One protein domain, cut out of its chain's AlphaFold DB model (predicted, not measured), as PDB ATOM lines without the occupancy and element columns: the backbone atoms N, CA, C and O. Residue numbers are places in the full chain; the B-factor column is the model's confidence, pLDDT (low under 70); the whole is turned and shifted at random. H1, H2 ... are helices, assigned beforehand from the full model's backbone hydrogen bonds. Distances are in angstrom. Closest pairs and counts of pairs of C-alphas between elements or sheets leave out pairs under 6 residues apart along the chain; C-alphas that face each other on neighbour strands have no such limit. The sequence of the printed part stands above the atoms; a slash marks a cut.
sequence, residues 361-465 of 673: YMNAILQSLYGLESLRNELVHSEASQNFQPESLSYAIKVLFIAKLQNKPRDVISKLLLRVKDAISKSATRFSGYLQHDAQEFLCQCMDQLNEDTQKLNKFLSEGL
ATOM      1  N   TYR A 361      91.802  34.992  68.516       97.62
ATOM      2  CA  TYR A 361      90.417  35.295  68.139       97.62
ATOM      3  C   TYR A 361      89.541  35.532  69.387       97.62
ATOM      4  O   TYR A 361      89.005  36.625  69.559       97.62
ATOM      5  N   MET A 362      89.516  34.570  70.319       97.94
ATOM      6  CA  MET A 362      88.849  34.682  71.623       97.94
ATOM      7  C   MET A 362      89.353  35.901  72.404       97.94
ATOM      8  O   MET A 362      88.561  36.703  72.897       97.94
ATOM      9  N   ASN A 363      90.674  36.076  72.495       97.81
ATOM     10  CA  ASN A 363      91.270  37.170  73.257       97.81
ATOM     11  C   ASN A 363      90.891  38.551  72.697       97.81
ATOM     12  O   ASN A 363      90.760  39.492  73.478       97.81
ATOM     13  N   ALA A 364      90.728  38.689  71.376       97.94
ATOM     14  CA  ALA A 364      90.273  39.931  70.759       97.94
ATOM     15  C   ALA A 364      88.805  40.218  71.109       97.94
ATOM     16  O   ALA A 364      88.506  41.295  71.622       97.94
ATOM     17  N   ILE A 365      87.913  39.238  70.921       98.12
ATOM     18  CA  ILE A 365      86.484  39.386  71.232       98.12
ATOM     19  C   ILE A 365      86.259  39.695  72.715       98.12
ATOM     20  O   ILE A 365      85.587  40.671  73.035       98.12
ATOM     21  N   LEU A 366      86.878  38.949  73.634       98.06
ATOM     22  CA  LEU A 366      86.692  39.168  75.073       98.06
ATOM     23  C   LEU A 366      87.204  40.542  75.553       98.06
ATOM     24  O   LEU A 366      86.676  41.065  76.531       98.06
ATOM     25  N   GLN A 367      88.205  41.147  74.895       96.94
ATOM     26  CA  GLN A 367      88.618  42.527  75.206       96.94
ATOM     27  C   GLN A 367      87.623  43.549  74.644       96.94
ATOM     28  O   GLN A 367      87.325  44.525  75.327       96.94
ATOM     29  N   SER A 368      87.073  43.313  73.447       96.88
ATOM     30  CA  SER A 368      86.011  44.152  72.876       96.88
ATOM     31  C   SER A 368      84.759  44.147  73.756       96.88
ATOM     32  O   SER A 368      84.286  45.214  74.133       96.88
ATOM     33  N   LEU A 369      84.277  42.967  74.167       96.69
ATOM     34  CA  LEU A 369      83.106  42.826  75.045       96.69
ATOM     35  C   LEU A 369      83.341  43.442  76.434       96.69
ATOM     36  O   LEU A 369      82.447  44.083  76.975       96.69
ATOM     37  N   TYR A 370      84.556  43.343  76.985       96.19
ATOM     38  CA  TYR A 370      84.937  44.044  78.222       96.19
ATOM     39  C   TYR A 370      84.943  45.584  78.076       96.19
ATOM     40  O   TYR A 370      84.787  46.314  79.062       96.19
ATOM     41  N   GLY A 371      85.122  46.089  76.853       95.06
ATOM     42  CA  GLY A 371      85.012  47.509  76.514       95.06
ATOM     43  C   GLY A 371      83.570  48.021  76.411       95.06
ATOM     44  O   GLY A 371      83.357  49.221  76.566       95.06
ATOM     45  N   LEU A 372      82.586  47.141  76.198       95.44
ATOM     46  CA  LEU A 372      81.165  47.497  76.158       95.44
ATOM     47  C   LEU A 372      80.653  47.674  77.592       95.44
ATOM     48  O   LEU A 372      80.293  46.710  78.265       95.44
ATOM     49  N   GLU A 373      80.692  48.909  78.094       94.44
ATOM     50  CA  GLU A 373      80.563  49.169  79.531       94.44
ATOM     51  C   GLU A 373      79.210  48.735  80.117       94.44
ATOM     52  O   GLU A 373      79.199  48.192  81.218       94.44
ATOM     53  N   SER A 374      78.098  48.890  79.390       93.94
ATOM     54  CA  SER A 374      76.776  48.441  79.854       93.94
ATOM     55  C   SER A 374      76.672  46.912  79.893       93.94
ATOM     56  O   SER A 374      76.433  46.367  80.967       93.94
ATOM     57  N   LEU A 375      77.017  46.224  78.796       94.19
ATOM     58  CA  LEU A 375      77.078  44.756  78.714       94.19
ATOM     59  C   LEU A 375      77.964  44.157  79.820       94.19
ATOM     60  O   LEU A 375      77.573  43.214  80.506       94.19
ATOM     61  N   ARG A 376      79.165  44.716  80.020       95.06
ATOM     62  CA  ARG A 376      80.090  44.296  81.081       95.06
ATOM     63  C   ARG A 376      79.485  44.514  82.466       95.06
ATOM     64  O   ARG A 376      79.619  43.643  83.319       95.06
ATOM     65  N   ASN A 377      78.895  45.681  82.718       93.19
ATOM     66  CA  ASN A 377      78.343  45.993  84.032       93.19
ATOM     67  C   ASN A 377      77.151  45.074  84.345       93.19
ATOM     68  O   ASN A 377      77.069  44.570  85.461       93.19
ATOM     69  N   GLU A 378      76.296  44.784  83.370       91.69
ATOM     70  CA  GLU A 378      75.162  43.874  83.520       91.69
ATOM     71  C   GLU A 378      75.615  42.426  83.772       91.69
ATOM     72  O   GLU A 378      75.233  41.840  84.783       91.69
ATOM     73  N   LEU A 379      76.544  41.900  82.957       92.75
ATOM     74  CA  LEU A 379      77.171  40.580  83.149       92.75
ATOM     75  C   LEU A 379      77.859  40.406  84.513       92.75
ATOM     76  O   LEU A 379      78.129  39.277  84.915       92.75
ATOM     77  N   VAL A 380      78.185  41.494  85.214       93.25
ATOM     78  CA  VAL A 380      78.861  41.456  86.517       93.25
ATOM     79  C   VAL A 380      77.906  41.688  87.693       93.25
ATOM     80  O   VAL A 380      78.087  41.036  88.726       93.25
ATOM     81  N   HIS A 381      76.910  42.572  87.556       87.81
ATOM     82  CA  HIS A 381      76.122  43.083  88.686       87.81
ATOM     83  C   HIS A 381      74.612  42.784  88.629       87.81
ATOM     84  O   HIS A 381      73.968  42.895  89.668       87.81
ATOM     85  N   SER A 382      74.029  42.401  87.481       82.00
ATOM     86  CA  SER A 382      72.574  42.161  87.390       82.00
ATOM     87  C   SER A 382      72.121  40.972  88.245       82.00
ATOM     88  O   SER A 382      72.923  40.099  88.582       82.00
ATOM     89  N   GLU A 383      70.832  40.887  88.571       72.62
ATOM     90  CA  GLU A 383      70.271  39.756  89.327       72.62
ATOM     91  C   GLU A 383      70.411  38.428  88.568       72.62
ATOM     92  O   GLU A 383      70.807  37.414  89.149       72.62
ATOM     93  N   ALA A 384      70.225  38.445  87.242       73.75
ATOM     94  CA  ALA A 384      70.547  37.312  86.372       73.75
ATOM     95  C   ALA A 384      72.010  36.873  86.549       73.75
ATOM     96  O   ALA A 384      72.303  35.686  86.699       73.75
ATOM     97  N   SER A 385      72.926  37.843  86.642       77.00
ATOM     98  CA  SER A 385      74.349  37.574  86.830       77.00
ATOM     99  C   SER A 385      74.690  36.873  88.147       77.00
ATOM    100  O   SER A 385      75.753  36.256  88.247       77.00
ATOM    101  N   GLN A 386      73.850  36.983  89.179       81.38
ATOM    102  CA  GLN A 386      74.070  36.318  90.471       81.38
ATOM    103  C   GLN A 386      73.713  34.826  90.418       81.38
ATOM    104  O   GLN A 386      74.304  34.041  91.153       81.38
ATOM    105  N   ASN A 387      72.809  34.441  89.512       85.00
ATOM    106  CA  ASN A 387      72.222  33.102  89.438       85.00
ATOM    107  C   ASN A 387      72.818  32.207  88.329       85.00
ATOM    108  O   ASN A 387      72.486  31.022  88.261       85.00
ATOM    109  N   PHE A 388      73.701  32.733  87.461       88.81
ATOM    110  CA  PHE A 388      74.380  31.930  86.431       88.81
ATOM    111  C   PHE A 388      75.143  30.744  87.041       88.81
ATOM    112  O   PHE A 388      75.922  30.904  87.981       88.81
ATOM    113  N   GLN A 389      74.948  29.559  86.460       89.25
ATOM    114  CA  GLN A 389      75.553  28.311  86.933       89.25
ATOM    115  C   GLN A 389      77.089  28.333  86.780       89.25
ATOM    116  O   GLN A 389      77.575  28.847  85.769       89.25
ATOM    117  N   PRO A 390      77.879  27.755  87.710       89.94
ATOM    118  CA  PRO A 390      79.349  27.826  87.675       89.94
ATOM    119  C   PRO A 390      79.996  27.309  86.377       89.94
ATOM    120  O   PRO A 390      81.074  27.759  85.981       89.94
ATOM    121  N   GLU A 391      79.324  26.374  85.707       89.12
ATOM    122  CA  GLU A 391      79.727  25.705  84.469       89.12
ATOM    123  C   GLU A 391      79.447  26.514  83.193       89.12
ATOM    124  O   GLU A 391      79.914  26.094  82.123       89.12
ATOM    125  N   SER A 392      78.663  27.596  83.297       95.19
ATOM    126  CA  SER A 392      78.102  28.374  82.185       95.19
ATOM    127  C   SER A 392      79.101  29.378  81.595       95.19
ATOM    128  O   SER A 392      80.071  29.788  82.244       95.19
ATOM    129  N   LEU A 393      78.864  29.806  80.348       96.88
ATOM    130  CA  LEU A 393      79.718  30.809  79.714       96.88
ATOM    131  C   LEU A 393      79.516  32.186  80.351       96.88
ATOM    132  O   LEU A 393      80.501  32.882  80.605       96.88
ATOM    133  N   SER A 394      78.270  32.553  80.664       96.12
ATOM    134  CA  SER A 394      77.953  33.794  81.372       96.12
ATOM    135  C   SER A 394      78.693  33.895  82.708       96.12
ATOM    136  O   SER A 394      79.323  34.918  82.980       96.12
ATOM    137  N   TYR A 395      78.714  32.821  83.510       96.00
ATOM    138  CA  TYR A 395      79.476  32.796  84.763       96.00
ATOM    139  C   TYR A 395      80.992  32.897  84.523       96.00
ATOM    140  O   TYR A 395      81.673  33.695  85.173       96.00
ATOM    141  N   ALA A 396      81.533  32.142  83.559       97.69
ATOM    142  CA  ALA A 396      82.959  32.169  83.232       97.69
ATOM    143  C   ALA A 396      83.434  33.564  82.765       97.69
ATOM    144  O   ALA A 396      84.494  34.036  83.189       97.69
ATOM    145  N   ILE A 397      82.635  34.252  81.940       97.81
ATOM    146  CA  ILE A 397      82.902  35.625  81.490       97.81
ATOM    147  C   ILE A 397      82.747  36.618  82.651       97.81
ATOM    148  O   ILE A 397      83.630  37.459  82.836       97.81
ATOM    149  N   LYS A 398      81.708  36.481  83.492       96.75
ATOM    150  CA  LYS A 398      81.513  37.292  84.708       96.75
ATOM    151  C   LYS A 398      82.752  37.280  85.604       96.75
ATOM    152  O   LYS A 398      83.290  38.344  85.918       96.75
ATOM    153  N   VAL A 399      83.247  36.102  85.994       97.19
ATOM    154  CA  VAL A 399      84.408  36.015  86.902       97.19
ATOM    155  C   VAL A 399      85.697  36.526  86.254       97.19
ATOM    156  O   VAL A 399      86.512  37.155  86.934       97.19
ATOM    157  N   LEU A 400      85.866  36.347  84.937       97.56
ATOM    158  CA  LEU A 400      86.976  36.935  84.184       97.56
ATOM    159  C   LEU A 400      86.909  38.474  84.195       97.56
ATOM    160  O   LEU A 400      87.923  39.129  84.433       97.56
ATOM    161  N   PHE A 401      85.729  39.061  83.977       96.94
ATOM    162  CA  PHE A 401      85.531  40.513  83.966       96.94
ATOM    163  C   PHE A 401      85.689  41.134  85.362       96.94
ATOM    164  O   PHE A 401      86.367  42.155  85.484       96.94
ATOM    165  N   ILE A 402      85.187  40.485  86.421       95.81
ATOM    166  CA  ILE A 402      85.451  40.871  87.820       95.81
ATOM    167  C   ILE A 402      86.958  40.894  88.096       95.81
ATOM    168  O   ILE A 402      87.481  41.874  88.630       95.81
ATOM    169  N   ALA A 403      87.686  39.848  87.695       96.12
ATOM    170  CA  ALA A 403      89.127  39.773  87.911       96.12
ATOM    171  C   ALA A 403      89.903  40.875  87.161       96.12
ATOM    172  O   ALA A 403      90.898  41.378  87.689       96.12
ATOM    173  N   LYS A 404      89.439  41.303  85.976       94.62
ATOM    174  CA  LYS A 404      90.001  42.465  85.262       94.62
ATOM    175  C   LYS A 404      89.701  43.788  85.962       94.62
ATOM    176  O   LYS A 404      90.617  44.587  86.117       94.62
ATOM    177  N   LEU A 405      88.463  44.012  86.410       93.88
ATOM    178  CA  LEU A 405      88.076  45.223  87.151       93.88
ATOM    179  C   LEU A 405      88.892  45.363  88.448       93.88
ATOM    180  O   LEU A 405      89.355  46.449  88.782       93.88
ATOM    181  N   GLN A 406      89.151  44.241  89.125       94.38
ATOM    182  CA  GLN A 406      90.004  44.150  90.314       94.38
ATOM    183  C   GLN A 406      91.518  44.080  90.001       94.38
ATOM    184  O   GLN A 406      92.309  43.831  90.910       94.38
ATOM    185  N   ASN A 407      91.932  44.258  88.739       93.88
ATOM    186  CA  ASN A 407      93.323  44.228  88.260       93.88
ATOM    187  C   ASN A 407      94.151  43.017  88.757       93.88
ATOM    188  O   ASN A 407      95.341  43.140  89.055       93.88
ATOM    189  N   LYS A 408      93.527  41.831  88.850       94.88
ATOM    190  CA  LYS A 408      94.169  40.591  89.329       94.88
ATOM    191  C   LYS A 408      95.380  40.210  88.463       94.88
ATOM    192  O   LYS A 408      95.391  40.508  87.267       94.88
ATOM    193  N   PRO A 409      96.398  39.527  89.022       94.25
ATOM    194  CA  PRO A 409      97.618  39.193  88.288       94.25
ATOM    195  C   PRO A 409      97.364  38.253  87.095       94.25
ATOM    196  O   PRO A 409      96.346  37.565  86.997       94.25
ATOM    197  N   ARG A 410      98.304  38.257  86.138       92.94
ATOM    198  CA  ARG A 410      98.123  37.625  84.816       92.94
ATOM    199  C   ARG A 410      97.899  36.113  84.881       92.94
ATOM    200  O   ARG A 410      97.262  35.569  83.984       92.94
ATOM    201  N   ASP A 411      98.411  35.432  85.900       93.94
ATOM    202  CA  ASP A 411      98.234  33.993  86.111       93.94
ATOM    203  C   ASP A 411      96.782  33.653  86.499       93.94
ATOM    204  O   ASP A 411      96.188  32.755  85.904       93.94
ATOM    205  N   VAL A 412      96.174  34.429  87.406       96.50
ATOM    206  CA  VAL A 412      94.754  34.320  87.783       96.50
ATOM    207  C   VAL A 412      93.872  34.564  86.560       96.50
ATOM    208  O   VAL A 412      92.998  33.758  86.250       96.50
ATOM    209  N   ILE A 413      94.164  35.623  85.801       96.94
ATOM    210  CA  ILE A 413      93.458  35.947  84.555       96.94
ATOM    211  C   ILE A 413      93.602  34.823  83.519       96.94
ATOM    212  O   ILE A 413      92.635  34.500  82.837       96.94
ATOM    213  N   SER A 414      94.768  34.176  83.425       96.38
ATOM    214  CA  SER A 414      94.991  33.050  82.501       96.38
ATOM    215  C   SER A 414      94.194  31.800  82.894       96.38
ATOM    216  O   SER A 414      93.656  31.126  82.020       96.38
ATOM    217  N   LYS A 415      94.058  31.516  84.199       97.12
ATOM    218  CA  LYS A 415      93.215  30.422  84.720       97.12
ATOM    219  C   LYS A 415      91.724  30.661  84.450       97.12
ATOM    220  O   LYS A 415      91.008  29.729  84.102       97.12
ATOM    221  N   LEU A 416      91.254  31.904  84.566       97.69
ATOM    222  CA  LEU A 416      89.862  32.262  84.257       97.69
ATOM    223  C   LEU A 416      89.591  32.276  82.742       97.69
ATOM    224  O   LEU A 416      88.518  31.874  82.304       97.69
ATOM    225  N   LEU A 417      90.581  32.656  81.932       97.19
ATOM    226  CA  LEU A 417      90.508  32.592  80.471       97.19
ATOM    227  C   LEU A 417      90.438  31.143  79.947       97.19
ATOM    228  O   LEU A 417      89.754  30.896  78.956       97.19
ATOM    229  N   LEU A 418      91.087  30.187  80.630       96.88
ATOM    230  CA  LEU A 418      90.886  28.754  80.380       96.88
ATOM    231  C   LEU A 418      89.430  28.353  80.645       96.88
ATOM    232  O   LEU A 418      88.796  27.831  79.737       96.88
ATOM    233  N   ARG A 419      88.844  28.721  81.798       97.12
ATOM    234  CA  ARG A 419      87.420  28.438  82.086       97.12
ATOM    235  C   ARG A 419      86.464  28.960  81.008       97.12
ATOM    236  O   ARG A 419      85.501  28.275  80.689       97.12
ATOM    237  N   VAL A 420      86.730  30.132  80.419       97.88
ATOM    238  CA  VAL A 420      85.928  30.663  79.297       97.88
ATOM    239  C   VAL A 420      86.072  29.800  78.037       97.88
ATOM    240  O   VAL A 420      85.062  29.473  77.414       97.88
ATOM    241  N   LYS A 421      87.296  29.370  77.689       96.94
ATOM    242  CA  LYS A 421      87.526  28.410  76.593       96.94
ATOM    243  C   LYS A 421      86.812  27.083  76.861       96.94
ATOM    244  O   LYS A 421      86.176  26.545  75.959       96.94
ATOM    245  N   ASP A 422      86.903  26.559  78.078       95.81
ATOM    246  CA  ASP A 422      86.345  25.257  78.435       95.81
ATOM    247  C   ASP A 422      84.808  25.294  78.453       95.81
ATOM    248  O   ASP A 422      84.173  24.370  77.953       95.81
ATOM    249  N   ALA A 423      84.200  26.388  78.933       96.75
ATOM    250  CA  ALA A 423      82.751  26.595  78.906       96.75
ATOM    251  C   ALA A 423      82.194  26.642  77.471       96.75
ATOM    252  O   ALA A 423      81.311  25.852  77.142       96.75
ATOM    253  N   ILE A 424      82.740  27.490  76.588       96.12
ATOM    254  CA  ILE A 424      82.257  27.589  75.195       96.12
ATOM    255  C   ILE A 424      82.574  26.335  74.362       96.12
ATOM    256  O   ILE A 424      81.889  26.042  73.385       96.12
ATOM    257  N   SER A 425      83.574  25.544  74.764       95.44
ATOM    258  CA  SER A 425      83.885  24.261  74.118       95.44
ATOM    259  C   SER A 425      82.819  23.186  74.356       95.44
ATOM    260  O   SER A 425      82.769  22.230  73.583       95.44
ATOM    261  N   LYS A 426      81.967  23.327  75.387       93.19
ATOM    262  CA  LYS A 426      80.861  22.392  75.670       93.19
ATOM    263  C   LYS A 426      79.745  22.495  74.629       93.19
ATOM    264  O   LYS A 426      79.253  21.467  74.180       93.19
ATOM    265  N   SER A 427      79.367  23.712  74.234       90.88
ATOM    266  CA  SER A 427      78.344  23.951  73.205       90.88
ATOM    267  C   SER A 427      78.916  24.001  71.788       90.88
ATOM    268  O   SER A 427      78.264  23.564  70.843       90.88
ATOM    269  N   ALA A 428      80.161  24.458  71.626       93.06
ATOM    270  CA  ALA A 428      80.838  24.545  70.338       93.06
ATOM    271  C   ALA A 428      82.191  23.828  70.360       93.06
ATOM    272  O   ALA A 428      83.258  24.444  70.435       93.06
ATOM    273  N   THR A 429      82.143  22.503  70.204       94.00
ATOM    274  CA  THR A 429      83.309  21.600  70.229       94.00
ATOM    275  C   THR A 429      84.441  22.004  69.278       94.00
ATOM    276  O   THR A 429      85.600  21.696  69.560       94.00
ATOM    277  N   ARG A 430      84.157  22.771  68.211       93.81
ATOM    278  CA  ARG A 430      85.166  23.421  67.349       93.81
ATOM    279  C   ARG A 430      86.242  24.180  68.143       93.81
ATOM    280  O   ARG A 430      87.410  24.077  67.788       93.81
ATOM    281  N   PHE A 431      85.886  24.867  69.231       94.31
ATOM    282  CA  PHE A 431      86.811  25.690  70.028       94.31
ATOM    283  C   PHE A 431      87.610  24.904  71.088       94.31
ATOM    284  O   PHE A 431      88.492  25.468  71.740       94.31
ATOM    285  N   SER A 432      87.358  23.596  71.235       91.88
ATOM    286  CA  SER A 432      88.051  22.732  72.207       91.88
ATOM    287  C   SER A 432      89.552  22.586  71.944       91.88
ATOM    288  O   SER A 432      90.333  22.425  72.886       91.88
ATOM    289  N   GLY A 433      89.972  22.674  70.681       91.25
ATOM    290  CA  GLY A 433      91.361  22.504  70.269       91.25
ATOM    291  C   GLY A 433      92.248  23.740  70.469       91.25
ATOM    292  O   GLY A 433      91.952  24.658  71.231       91.25
ATOM    293  N   TYR A 434      93.354  23.749  69.723       93.12
ATOM    294  CA  TYR A 434      94.337  24.842  69.659       93.12
ATOM    295  C   TYR A 434      94.519  25.342  68.215       93.12
ATOM    296  O   TYR A 434      95.618  25.709  67.793       93.12
ATOM    297  N   LEU A 435      93.445  25.288  67.422       93.56
ATOM    298  CA  LEU A 435      93.410  25.767  66.042       93.56
ATOM    299  C   LEU A 435      93.120  27.277  65.991       93.56
ATOM    300  O   LEU A 435      92.814  27.917  66.997       93.56
ATOM    301  N   GLN A 436      93.256  27.857  64.800       93.44
ATOM    302  CA  GLN A 436      92.821  29.224  64.520       93.44
ATOM    303  C   GLN A 436      91.380  29.185  64.004       93.44
ATOM    304  O   GLN A 436      91.069  28.390  63.119       93.44
ATOM    305  N   HIS A 437      90.530  30.052  64.551       94.12
ATOM    306  CA  HIS A 437      89.109  30.175  64.215       94.12
ATOM    307  C   HIS A 437      88.782  31.608  63.791       94.12
ATOM    308  O   HIS A 437      89.600  32.514  64.001       94.12
ATOM    309  N   ASP A 438      87.601  31.828  63.208       94.94
ATOM    310  CA  ASP A 438      87.141  33.195  62.968       94.94
ATOM    311  C   ASP A 438      86.707  33.853  64.291       94.94
ATOM    312  O   ASP A 438      86.168  33.215  65.198       94.94
ATOM    313  N   ALA A 439      86.969  35.153  64.411       96.62
ATOM    314  CA  ALA A 439      86.563  35.933  65.569       96.62
ATOM    315  C   ALA A 439      85.052  36.212  65.561       96.62
ATOM    316  O   ALA A 439      84.461  36.271  66.635       96.62
ATOM    317  N   GLN A 440      84.416  36.333  64.386       95.50
ATOM    318  CA  GLN A 440      82.960  36.494  64.318       95.50
ATOM    319  C   GLN A 440      82.235  35.174  64.633       95.50
ATOM    320  O   GLN A 440      81.298  35.183  65.420       95.50
ATOM    321  N   GLU A 441      82.744  34.031  64.161       95.50
ATOM    322  CA  GLU A 441      82.220  32.698  64.520       95.50
ATOM    323  C   GLU A 441      82.219  32.459  66.045       95.50
ATOM    324  O   GLU A 441      81.273  31.897  66.597       95.50
ATOM    325  N   PHE A 442      83.269  32.914  66.739       97.56
ATOM    326  CA  PHE A 442      83.346  32.887  68.202       97.56
ATOM    327  C   PHE A 442      82.402  33.900  68.865       97.56
ATOM    328  O   PHE A 442      81.762  33.575  69.861       97.56
ATOM    329  N   LEU A 443      82.294  35.114  68.315       97.25
ATOM    330  CA  LEU A 443      81.417  36.167  68.830       97.25
ATOM    331  C   LEU A 443      79.939  35.757  68.807       97.25
ATOM    332  O   LEU A 443      79.280  35.903  69.833       97.25
ATOM    333  N   CYS A 444      79.436  35.236  67.683       95.31
ATOM    334  CA  CYS A 444      78.054  34.759  67.582       95.31
ATOM    335  C   CYS A 444      77.796  33.676  68.633       95.31
ATOM    336  O   CYS A 444      76.881  33.815  69.436       95.31
ATOM    337  N   GLN A 445      78.699  32.691  68.744       97.00
ATOM    338  CA  GLN A 445      78.584  31.638  69.752       97.00
ATOM    339  C   GLN A 445      78.566  32.178  71.191       97.00
ATOM    340  O   GLN A 445      77.877  31.610  72.039       97.00
ATOM    341  N   CYS A 446      79.305  33.252  71.494       96.94
ATOM    342  CA  CYS A 446      79.185  33.922  72.786       96.94
ATOM    343  C   CYS A 446      77.782  34.509  72.979       96.94
ATOM    344  O   CYS A 446      77.177  34.248  74.011       96.94
ATOM    345  N   MET A 447      77.259  35.269  72.012       96.00
ATOM    346  CA  MET A 447      75.944  35.915  72.133       96.00
ATOM    347  C   MET A 447      74.804  34.898  72.254       96.00
ATOM    348  O   MET A 447      73.967  35.039  73.149       96.00
ATOM    349  N   ASP A 448      74.841  33.839  71.440       94.75
ATOM    350  CA  ASP A 448      73.930  32.692  71.503       94.75
ATOM    351  C   ASP A 448      73.955  32.042  72.893       94.75
ATOM    352  O   ASP A 448      72.909  31.812  73.495       94.75
ATOM    353  N   GLN A 449      75.150  31.786  73.441       96.06
ATOM    354  CA  GLN A 449      75.301  31.124  74.736       96.06
ATOM    355  C   GLN A 449      74.907  32.019  75.917       96.06
ATOM    356  O   GLN A 449      74.323  31.522  76.873       96.06
ATOM    357  N   LEU A 450      75.186  33.328  75.865       94.69
ATOM    358  CA  LEU A 450      74.727  34.284  76.882       94.69
ATOM    359  C   LEU A 450      73.186  34.366  76.904       94.69
ATOM    360  O   LEU A 450      72.581  34.404  77.981       94.69
ATOM    361  N   ASN A 451      72.552  34.317  75.725       93.44
ATOM    362  CA  ASN A 451      71.100  34.191  75.586       93.44
ATOM    363  C   ASN A 451      70.592  32.856  76.152       93.44
ATOM    364  O   ASN A 451      69.681  32.857  76.981       93.44
ATOM    365  N   GLU A 452      71.183  31.724  75.765       94.31
ATOM    366  CA  GLU A 452      70.759  30.388  76.209       94.31
ATOM    367  C   GLU A 452      70.934  30.189  77.728       94.31
ATOM    368  O   GLU A 452      70.040  29.664  78.392       94.31
ATOM    369  N   ASP A 453      72.043  30.660  78.307       94.31
ATOM    370  CA  ASP A 453      72.300  30.636  79.752       94.31
ATOM    371  C   ASP A 453      71.221  31.431  80.514       94.31
ATOM    372  O   ASP A 453      70.713  30.974  81.538       94.31
ATOM    373  N   THR A 454      70.804  32.587  79.986       92.31
ATOM    374  CA  THR A 454      69.730  33.410  80.573       92.31
ATOM    375  C   THR A 454      68.342  32.780  80.389       92.31
ATOM    376  O   THR A 454      67.496  32.842  81.285       92.31
ATOM    377  N   GLN A 455      68.086  32.123  79.255       91.44
ATOM    378  CA  GLN A 455      66.850  31.365  79.029       91.44
ATOM    379  C   GLN A 455      66.740  30.167  79.982       91.44
ATOM    380  O   GLN A 455      65.659  29.919  80.515       91.44
ATOM    381  N   LYS A 456      67.852  29.478  80.275       91.19
ATOM    382  CA  LYS A 456      67.912  28.405  81.283       91.19
ATOM    383  C   LYS A 456      67.554  28.917  82.678       91.19
ATOM    384  O   LYS A 456      66.724  28.293  83.332       91.19
ATOM    385  N   LEU A 457      68.085  30.068  83.109       89.19
ATOM    386  CA  LEU A 457      67.694  30.677  84.393       89.19
ATOM    387  C   LEU A 457      66.194  30.986  84.458       89.19
ATOM    388  O   LEU A 457      65.535  30.619  85.426       89.19
ATOM    389  N   ASN A 458      65.637  31.598  83.409       89.38
ATOM    390  CA  ASN A 458      64.195  31.841  83.324       89.38
ATOM    391  C   ASN A 458      63.381  30.532  83.367       89.38
ATOM    392  O   ASN A 458      62.332  30.489  84.005       89.38
ATOM    393  N   LYS A 459      63.863  29.447  82.744       88.62
ATOM    394  CA  LYS A 459      63.204  28.137  82.810       88.62
ATOM    395  C   LYS A 459      63.195  27.584  84.240       88.62
ATOM    396  O   LYS A 459      62.111  27.290  84.735       88.62
ATOM    397  N   PHE A 460      64.336  27.560  84.931       87.06
ATOM    398  CA  PHE A 460      64.414  27.123  86.335       87.06
ATOM    399  C   PHE A 460      63.517  27.958  87.271       87.06
ATOM    400  O   PHE A 460      62.854  27.408  88.150       87.06
ATOM    401  N   LEU A 461      63.430  29.275  87.052       85.19
ATOM    402  CA  LEU A 461      62.513  30.150  87.794       85.19
ATOM    403  C   LEU A 461      61.033  29.830  87.504       85.19
ATOM    404  O   LEU A 461      60.219  29.842  88.423       85.19
ATOM    405  N   SER A 462      60.673  29.497  86.258       85.50
ATOM    406  CA  SER A 462      59.306  29.066  85.913       85.50
ATOM    407  C   SER A 462      58.946  27.679  86.464       85.50
ATOM    408  O   SER A 462      57.813  27.462  86.891       85.50
ATOM    409  N   GLU A 463      59.912  26.756  86.528       85.00
ATOM    410  CA  GLU A 463      59.755  25.424  87.129       85.00
ATOM    411  C   GLU A 463      59.466  25.539  88.631       85.00
ATOM    412  O   GLU A 463      58.496  24.957  89.117       85.00
ATOM    413  N   GLY A 464      60.212  26.393  89.344       80.62
ATOM    414  CA  GLY A 464      59.965  26.723  90.754       80.62
ATOM    415  C   GLY A 464      58.612  27.396  91.041       80.62
ATOM    416  O   GLY A 464      58.181  27.427  92.190       80.62
ATOM    417  N   LEU A 465      57.916  27.894  90.011       79.75
ATOM    418  CA  LEU A 465      56.561  28.459  90.084       79.75
ATOM    419  C   LEU A 465      55.483  27.510  89.515       79.75
ATOM    420  O   LEU A 465      54.359  27.935  89.224       79.75
TER     421      LEU A 465
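This is residues 361 to 465 of the 673 residues of a protein of Stichopus japonicus (UniProt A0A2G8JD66). A helical hairpin of H4 and H5 makes the core, and the long helix H7 crosses the end of this hairpin where H4 begins and H5 ends, then runs on past it, so that residues 459 to 465 stick out as a free arm. H1 and H2 meet at a corner, H2 crossing H4 and H1 packing on the first turns of H7, while short H6 packs on the last part of H5. The printed part has 105 residues with seven named helices, H1 to H7 in order along the chain, and no named strand: the class is all helix. It is compact, with a radius of gyration of the C-alphas of 13.7 A, and its C-alphas span 44 by 31 by 22 A.

H1, residues 361 to 371, begins with C-alpha 361 at (90.417, 35.295, 68.139) and is 15.8 A long from first to last C-alpha. H2 is residues 373 to 381, 11.9 A, and H3 is residues 383 to 387. H4, residues 393 to 405, measures 18.2 A from C-alpha 393 at (79.718, 30.809, 79.714). H5, residues 410 to 427, measures 26.7 A, and H6 is residues 429 to 432. H7, residues 439 to 463, is the longest at 36.0 A and ends with C-alpha 463 at (59.755, 25.424, 87.129).

H4 and H7 are the hub, touching four other helices each. H4 and H5 touch as a helical hairpin, at a shallow tilt of 16 degrees, opposite ways; their closest C-alphas, of Ala 396 and Val 420, are 5.2 A apart. The helix packing is mostly crossed: of the five pairs of helices of six or more residues that touch, leaving out H1 and H2 with their touch only at the corner, one, H4 and H5, is at a shallow tilt. H7 touches H4 at a steep tilt of 69 degrees, only just short of about perpendicular, closest at the C-alphas of Ser 394 and Leu 450, 5.6 A. H7 touches H5 about perpendicular, at 74 degrees, closest at the C-alphas of Ile 424 and Cys 446, 7.4 A. H2 touches H4 about perpendicular, at 74 degrees, closest at the C-alphas of Val 380 and Lys 398, 5.3 A. H1 touches H7 with residues 439 to 443 of H7 alone, the C-alphas of Tyr 361 and Ala 439 being closest at 4.7 A. H1 and H2 only just touch, only at the corner, with 3 pairs of C-alphas within 8 A. H3 only just touches H4 and H7, with 3 pairs each; its closest C-alphas are Ser 385 to Tyr 395, 7.3 A, and Ala 384 to Thr 454, 7.0 A. H6 touches H5, closest at the C-alphas of Ser 425 and Ser 432, 4.8 A, and is apart from H4. Every O i to N i+4 pair is within hydrogen-bond range in H1, H2, H4 and H7; the count is 12 of 14 in H5 and 0 of 1 in H3, where 2 of 2 O i to N i+3 pairs are within range, and H6 is too short for an i+4 pair.

The two C-alphas farthest apart, of Gln 436 and Leu 465, are 44.4 A apart. The printed part has no cut. The link from H6 to H7 is short, the other links are tight, and no link is long. The mean pLDDT of the printed part is 93.2, H3 has a mean of 78, and no printed residue is under 70.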